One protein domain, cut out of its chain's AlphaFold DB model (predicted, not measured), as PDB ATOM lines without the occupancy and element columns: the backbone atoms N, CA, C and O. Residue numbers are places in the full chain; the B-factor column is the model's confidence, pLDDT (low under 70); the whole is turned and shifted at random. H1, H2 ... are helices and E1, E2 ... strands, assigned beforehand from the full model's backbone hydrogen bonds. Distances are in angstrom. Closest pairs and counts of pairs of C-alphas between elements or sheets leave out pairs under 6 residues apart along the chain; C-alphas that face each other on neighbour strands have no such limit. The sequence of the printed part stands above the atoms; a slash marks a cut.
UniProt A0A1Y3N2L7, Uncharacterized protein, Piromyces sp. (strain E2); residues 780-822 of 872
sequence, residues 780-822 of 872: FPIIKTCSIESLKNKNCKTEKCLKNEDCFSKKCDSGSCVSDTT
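AT A GLANCE: This is residues 780 to 822 of the 872 residues of an uncharacterized protein of Piromyces sp. (strain E2) (UniProt A0A1Y3N2L7). This domain has little regular structure: a small fold of loops with the short helix H1 at one end and the short strand E1 running through its middle. From H1 a long loop, residues 793 to 815, runs past E1 to the other end and folds back into it. The printed part has 43 residues, with one named helix and then one named strand holding 9 of them, a mixed class. It is compact, with a radius of gyration of the C-alphas of 8.8 A and spans of 25 by 19 by 12 A.

IN THESE COORDINATES: H1, residues 788 to 792, is 6.3 A long and begins at C-alpha 788 (-40.762, -30.920, -31.617). E1, residues 816 to 819, is 10.2 A long and ends at C-alpha 819 (-44.837, -35.873, -30.464).

HOW THE PARTS SIT: The closest C-alphas of H1 and E1, those of Ile 788 and Val 818, are 5.8 A apart. In H1 the O i to N i+4 pair is within hydrogen-bond range. E1 pairs with no named strand, but residues 786 to 787 pair with its residues 818 to 819, parallel, and residues 812 to 813 with its residues 816 to 817, antiparallel.

THE WHOLE: The C-alphas farthest apart, those of Phe 780 and Asn 793, are 26.4 A apart. The printed part has no cut. The link from H1 to E1 is long, with 23 residues. Mean pLDDT of the printed part is 90.5; residue 780 is under 70.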
ATOM      1  N   PHE A 780     -58.950 -34.605 -19.838       62.56
ATOM      2  CA  PHE A 780     -58.793 -35.208 -21.154       62.56
ATOM      3  C   PHE A 780     -57.400 -34.836 -21.670       62.56
ATOM      4  O   PHE A 780     -57.098 -33.643 -21.765       62.56
ATOM      5  N   PRO A 781     -56.530 -35.822 -21.955       80.00
ATOM      6  CA  PRO A 781     -55.148 -35.539 -22.295       80.00
ATOM      7  C   PRO A 781     -55.126 -34.741 -23.596       80.00
ATOM      8  O   PRO A 781     -55.720 -35.152 -24.593       80.00
ATOM      9  N   ILE A 782     -54.459 -33.589 -23.561       88.62
ATOM     10  CA  ILE A 782     -54.432 -32.567 -24.604       88.62
ATOM     11  C   ILE A 782     -54.102 -33.238 -25.944       88.62
ATOM     12  O   ILE A 782     -52.995 -33.735 -26.170       88.62
ATOM     13  N   ILE A 783     -55.121 -33.303 -26.805       85.12
ATOM     14  CA  ILE A 783     -55.107 -34.063 -28.063       85.12
ATOM     15  C   ILE A 783     -54.234 -33.346 -29.098       85.12
ATOM     16  O   ILE A 783     -53.472 -33.960 -29.852       85.12
ATOM     17  N   LYS A 784     -54.322 -32.015 -29.106       88.56
ATOM     18  CA  LYS A 784     -53.542 -31.142 -29.971       88.56
ATOM     19  C   LYS A 784     -52.066 -31.258 -29.610       88.56
ATOM     20  O   LYS A 784     -51.662 -31.042 -28.474       88.56
ATOM     21  N   THR A 785     -51.254 -31.612 -30.592       91.12
ATOM     22  CA  THR A 785     -49.870 -32.035 -30.375       91.12
ATOM     23  C   THR A 785     -48.978 -31.463 -31.471       91.12
ATOM     24  O   THR A 785     -49.299 -31.517 -32.655       91.12
ATOM     25  N   CYS A 786     -47.848 -30.877 -31.085       90.56
ATOM     26  CA  CYS A 786     -46.876 -30.309 -32.015       90.56
ATOM     27  C   CYS A 786     -45.791 -31.335 -32.368       90.56
ATOM     28  O   CYS A 786     -45.378 -32.123 -31.521       90.56
ATOM     29  N   SER A 787     -45.214 -31.276 -33.573       89.88
ATOM     30  CA  SER A 787     -43.868 -31.850 -33.735       89.88
ATOM     31  C   SER A 787     -42.861 -31.002 -32.942       89.88
ATOM     32  O   SER A 787     -43.016 -29.779 -32.857       89.88
ATOM     33  N   ILE A 788     -41.814 -31.622 -32.388       88.81
ATOM     34  CA  ILE A 788     -40.762 -30.920 -31.617       88.81
ATOM     35  C   ILE A 788     -40.128 -29.779 -32.443       88.81
ATOM     36  O   ILE A 788     -39.800 -28.715 -31.922       88.81
ATOM     37  N   GLU A 789     -40.005 -29.965 -33.758       87.62
ATOM     38  CA  GLU A 789     -39.516 -28.948 -34.696       87.62
ATOM     39  C   GLU A 789     -40.542 -27.824 -34.929       87.62
ATOM     40  O   GLU A 789     -40.180 -26.647 -34.946       87.62
ATOM     41  N   SER A 790     -41.835 -28.160 -35.027       85.25
ATOM     42  CA  SER A 790     -42.930 -27.181 -35.129       85.25
ATOM     43  C   SER A 790     -42.999 -26.274 -33.892       85.25
ATOM     44  O   SER A 790     -43.276 -25.082 -34.037       85.25
ATOM     45  N   LEU A 791     -42.725 -26.821 -32.698       91.50
ATOM     46  CA  LEU A 791     -42.666 -26.068 -31.441       91.50
ATOM     47  C   LEU A 791     -41.428 -25.159 -31.383       91.50
ATOM     48  O   LEU A 791     -41.565 -23.959 -31.147       91.50
ATOM     49  N   LYS A 792     -40.229 -25.691 -31.675       90.50
ATOM     50  CA  LYS A 792     -38.973 -24.908 -31.710       90.50
ATOM     51  C   LYS A 792     -39.040 -23.732 -32.686       90.50
ATOM     52  O   LYS A 792     -38.605 -22.633 -32.354       90.50
ATOM     53  N   ASN A 793     -39.669 -23.937 -33.842       88.56
ATOM     54  CA  ASN A 793     -39.890 -22.898 -34.850       88.56
ATOM     55  C   ASN A 793     -41.096 -21.980 -34.544       88.56
ATOM     56  O   ASN A 793     -41.449 -21.154 -35.380       88.56
ATOM     57  N   LYS A 794     -41.747 -22.119 -33.375       89.75
ATOM     58  CA  LYS A 794     -42.929 -21.352 -32.920       89.75
ATOM     59  C   LYS A 794     -44.147 -21.402 -33.866       89.75
ATOM     60  O   LYS A 794     -45.063 -20.593 -33.743       89.75
ATOM     61  N   ASN A 795     -44.189 -22.384 -34.768       84.19
ATOM     62  CA  ASN A 795     -45.220 -22.565 -35.803       84.19
ATOM     63  C   ASN A 795     -46.428 -23.405 -35.336       84.19
ATOM     64  O   ASN A 795     -47.358 -23.659 -36.111       84.19
ATOM     65  N   CYS A 796     -46.398 -23.859 -34.082       86.31
ATOM     66  CA  CYS A 796     -47.435 -24.632 -33.413       86.31
ATOM     67  C   CYS A 796     -47.501 -24.232 -31.929       86.31
ATOM     68  O   CYS A 796     -46.476 -23.904 -31.330       86.31
ATOM     69  N   LYS A 797     -48.708 -24.257 -31.354       87.50
ATOM     70  CA  LYS A 797     -48.987 -24.075 -29.923       87.50
ATOM     71  C   LYS A 797     -50.111 -25.016 -29.509       87.50
ATOM     72  O   LYS A 797     -51.133 -25.082 -30.202       87.50
ATOM     73  N   THR A 798     -49.946 -25.663 -28.365       92.00
ATOM     74  CA  THR A 798     -51.012 -26.409 -27.691       92.00
ATOM     75  C   THR A 798     -51.534 -25.610 -26.503       92.00
ATOM     76  O   THR A 798     -51.011 -24.553 -26.144       92.00
ATOM     77  N   GLU A 799     -52.560 -26.161 -25.883       93.19
ATOM     78  CA  GLU A 799     -52.994 -25.898 -24.524       93.19
ATOM     79  C   GLU A 799     -51.826 -26.224 -23.558       93.19
ATOM     80  O   GLU A 799     -50.933 -27.011 -23.896       93.19
ATOM     81  N   LYS A 800     -51.768 -25.586 -22.380       94.62
ATOM     82  CA  LYS A 800     -50.624 -25.739 -21.460       94.62
ATOM     83  C   LYS A 800     -50.672 -27.073 -20.713       94.62
ATOM     84  O   LYS A 800     -51.535 -27.263 -19.862       94.62
ATOM     85  N   CYS A 801     -49.681 -27.926 -20.947       94.81
ATOM     86  CA  CYS A 801     -49.380 -29.070 -20.084       94.81
ATOM     87  C   CYS A 801     -48.452 -28.669 -18.925       94.81
ATOM     88  O   CYS A 801     -47.632 -27.756 -19.055       94.81
ATOM     89  N   LEU A 802     -48.574 -29.371 -17.798       92.25
ATOM     90  CA  LEU A 802     -47.702 -29.267 -16.623       92.25
ATOM     91  C   LEU A 802     -46.816 -30.514 -16.464       92.25
ATOM     92  O   LEU A 802     -45.706 -30.420 -15.941       92.25
ATOM     93  N   LYS A 803     -47.299 -31.670 -16.926       93.31
ATOM     94  CA  LYS A 803     -46.628 -32.978 -16.906       93.31
ATOM     95  C   LYS A 803     -46.933 -33.768 -18.187       93.31
ATOM     96  O   LYS A 803     -47.761 -33.370 -19.004       93.31
ATOM     97  N   ASN A 804     -46.250 -34.895 -18.377       93.00
ATOM     98  CA  ASN A 804     -46.374 -35.727 -19.579       93.00
ATOM     99  C   ASN A 804     -47.777 -36.322 -19.756       93.00
ATOM    100  O   ASN A 804     -48.256 -36.456 -20.880       93.00
ATOM    101  N   GLU A 805     -48.430 -36.656 -18.649       93.19
ATOM    102  CA  GLU A 805     -49.728 -37.329 -18.591       93.19
ATOM    103  C   GLU A 805     -50.882 -36.403 -19.002       93.19
ATOM    104  O   GLU A 805     -51.959 -36.886 -19.340       93.19
ATOM    105  N   ASP A 806     -50.647 -35.086 -19.030       89.94
ATOM    106  CA  ASP A 806     -51.608 -34.093 -19.520       89.94
ATOM    107  C   ASP A 806     -51.706 -34.088 -21.058       89.94
ATOM    108  O   ASP A 806     -52.540 -33.378 -21.607       89.94
ATOM    109  N   CYS A 807     -50.856 -34.839 -21.768       92.81
ATOM    110  CA  CYS A 807     -50.744 -34.842 -23.228       92.81
ATOM    111  C   CYS A 807     -51.145 -36.192 -23.830       92.81
ATOM    112  O   CYS A 807     -50.696 -37.239 -23.362       92.81
ATOM    113  N   PHE A 808     -51.883 -36.196 -24.946       91.06
ATOM    114  CA  PHE A 808     -52.241 -37.444 -25.642       91.06
ATOM    115  C   PHE A 808     -51.003 -38.214 -26.141       91.06
ATOM    116  O   PHE A 808     -50.957 -39.441 -26.097       91.06
ATOM    117  N   SER A 809     -49.947 -37.490 -26.525       92.00
ATOM    118  CA  SER A 809     -48.630 -38.036 -26.878       92.00
ATOM    119  C   SER A 809     -47.796 -38.540 -25.689       92.00
ATOM    120  O   SER A 809     -46.672 -38.998 -25.895       92.00
ATOM    121  N   LYS A 810     -48.296 -38.422 -24.450       93.38
ATOM    122  CA  LYS A 810     -47.573 -38.689 -23.193       93.38
ATOM    123  C   LYS A 810     -46.253 -37.911 -23.053       93.38
ATOM    124  O   LYS A 810     -45.295 -38.412 -22.465       93.38
ATOM    125  N   LYS A 811     -46.167 -36.707 -23.633       96.00
ATOM    126  CA  LYS A 811     -44.925 -35.923 -23.688       96.00
ATOM    127  C   LYS A 811     -45.182 -34.414 -23.723       96.00
ATOM    128  O   LYS A 811     -45.688 -33.883 -24.712       96.00
ATOM    129  N   CYS A 812     -44.792 -33.735 -22.648       96.06
ATOM    130  CA  CYS A 812     -44.846 -32.283 -22.490       96.06
ATOM    131  C   CYS A 812     -43.434 -31.691 -22.637       96.06
ATOM    132  O   CYS A 812     -42.509 -32.114 -21.946       96.06
ATOM    133  N   ASP A 813     -43.254 -30.709 -23.521       96.00
ATOM    134  CA  ASP A 813     -42.006 -29.952 -23.695       96.00
ATOM    135  C   ASP A 813     -42.319 -28.456 -23.601       96.00
ATOM    136  O   ASP A 813     -43.204 -27.951 -24.292       96.00
ATOM    137  N   SER A 814     -41.603 -27.737 -22.733       94.56
ATOM    138  CA  SER A 814     -41.685 -26.274 -22.615       94.56
ATOM    139  C   SER A 814     -43.108 -25.727 -22.372       94.56
ATOM    140  O   SER A 814     -43.416 -24.593 -22.741       94.56
ATOM    141  N   GLY A 815     -43.984 -26.527 -21.749       94.94
ATOM    142  CA  GLY A 815     -45.394 -26.195 -21.516       94.94
ATOM    143  C   GLY A 815     -46.307 -26.396 -22.734       94.94
ATOM    144  O   GLY A 815     -47.363 -25.769 -22.813       94.94
ATOM    145  N   SER A 816     -45.918 -27.226 -23.705       96.00
ATOM    146  CA  SER A 816     -46.768 -27.651 -24.824       96.00
ATOM    147  C   SER A 816     -46.617 -29.143 -25.133       96.00
ATOM    148  O   SER A 816     -45.542 -29.724 -24.989       96.00
ATOM    149  N   CYS A 817     -47.698 -29.777 -25.580       95.75
ATOM    150  CA  CYS A 817     -47.709 -31.200 -25.892       95.75
ATOM    151  C   CYS A 817     -47.017 -31.474 -27.227       95.75
ATOM    152  O   CYS A 817     -47.358 -30.888 -28.259       95.75
ATOM    153  N   VAL A 818     -46.040 -32.380 -27.216       95.75
ATOM    154  CA  VAL A 818     -45.216 -32.700 -28.386       95.75
ATOM    155  C   VAL A 818     -45.249 -34.178 -28.726       95.75
ATOM    156  O   VAL A 818     -45.410 -35.018 -27.850       95.75
ATOM    157  N   SER A 819     -45.042 -34.504 -29.997       93.69
ATOM    158  CA  SER A 819     -44.837 -35.873 -30.464       93.69
ATOM    159  C   SER A 819     -43.593 -35.974 -31.347       93.69
ATOM    160  O   SER A 819     -43.271 -35.066 -32.121       93.69
ATOM    161  N   ASP A 820     -42.894 -37.096 -31.223       89.31
ATOM    162  CA  ASP A 820     -41.871 -37.589 -32.153       89.31
ATOM    163  C   ASP A 820     -42.462 -38.574 -33.181       89.31
ATOM    164  O   ASP A 820     -41.925 -38.715 -34.281       89.31
ATOM    165  N   THR A 821     -43.608 -39.188 -32.874       90.81
ATOM    166  CA  THR A 821     -44.403 -39.999 -33.808       90.81
ATOM    167  C   THR A 821     -45.457 -39.161 -34.542       90.81
ATOM    168  O   THR A 821     -45.915 -38.126 -34.053       90.81
ATOM    169  N   THR A 822     -45.861 -39.596 -35.739       88.81
ATOM    170  CA  THR A 822     -46.937 -38.935 -36.498       88.81
ATOM    171  C   THR A 822     -48.297 -39.377 -35.971       88.81
ATOM    172  O   THR A 822     -48.631 -40.555 -36.066       88.81
TER     173      THR A 822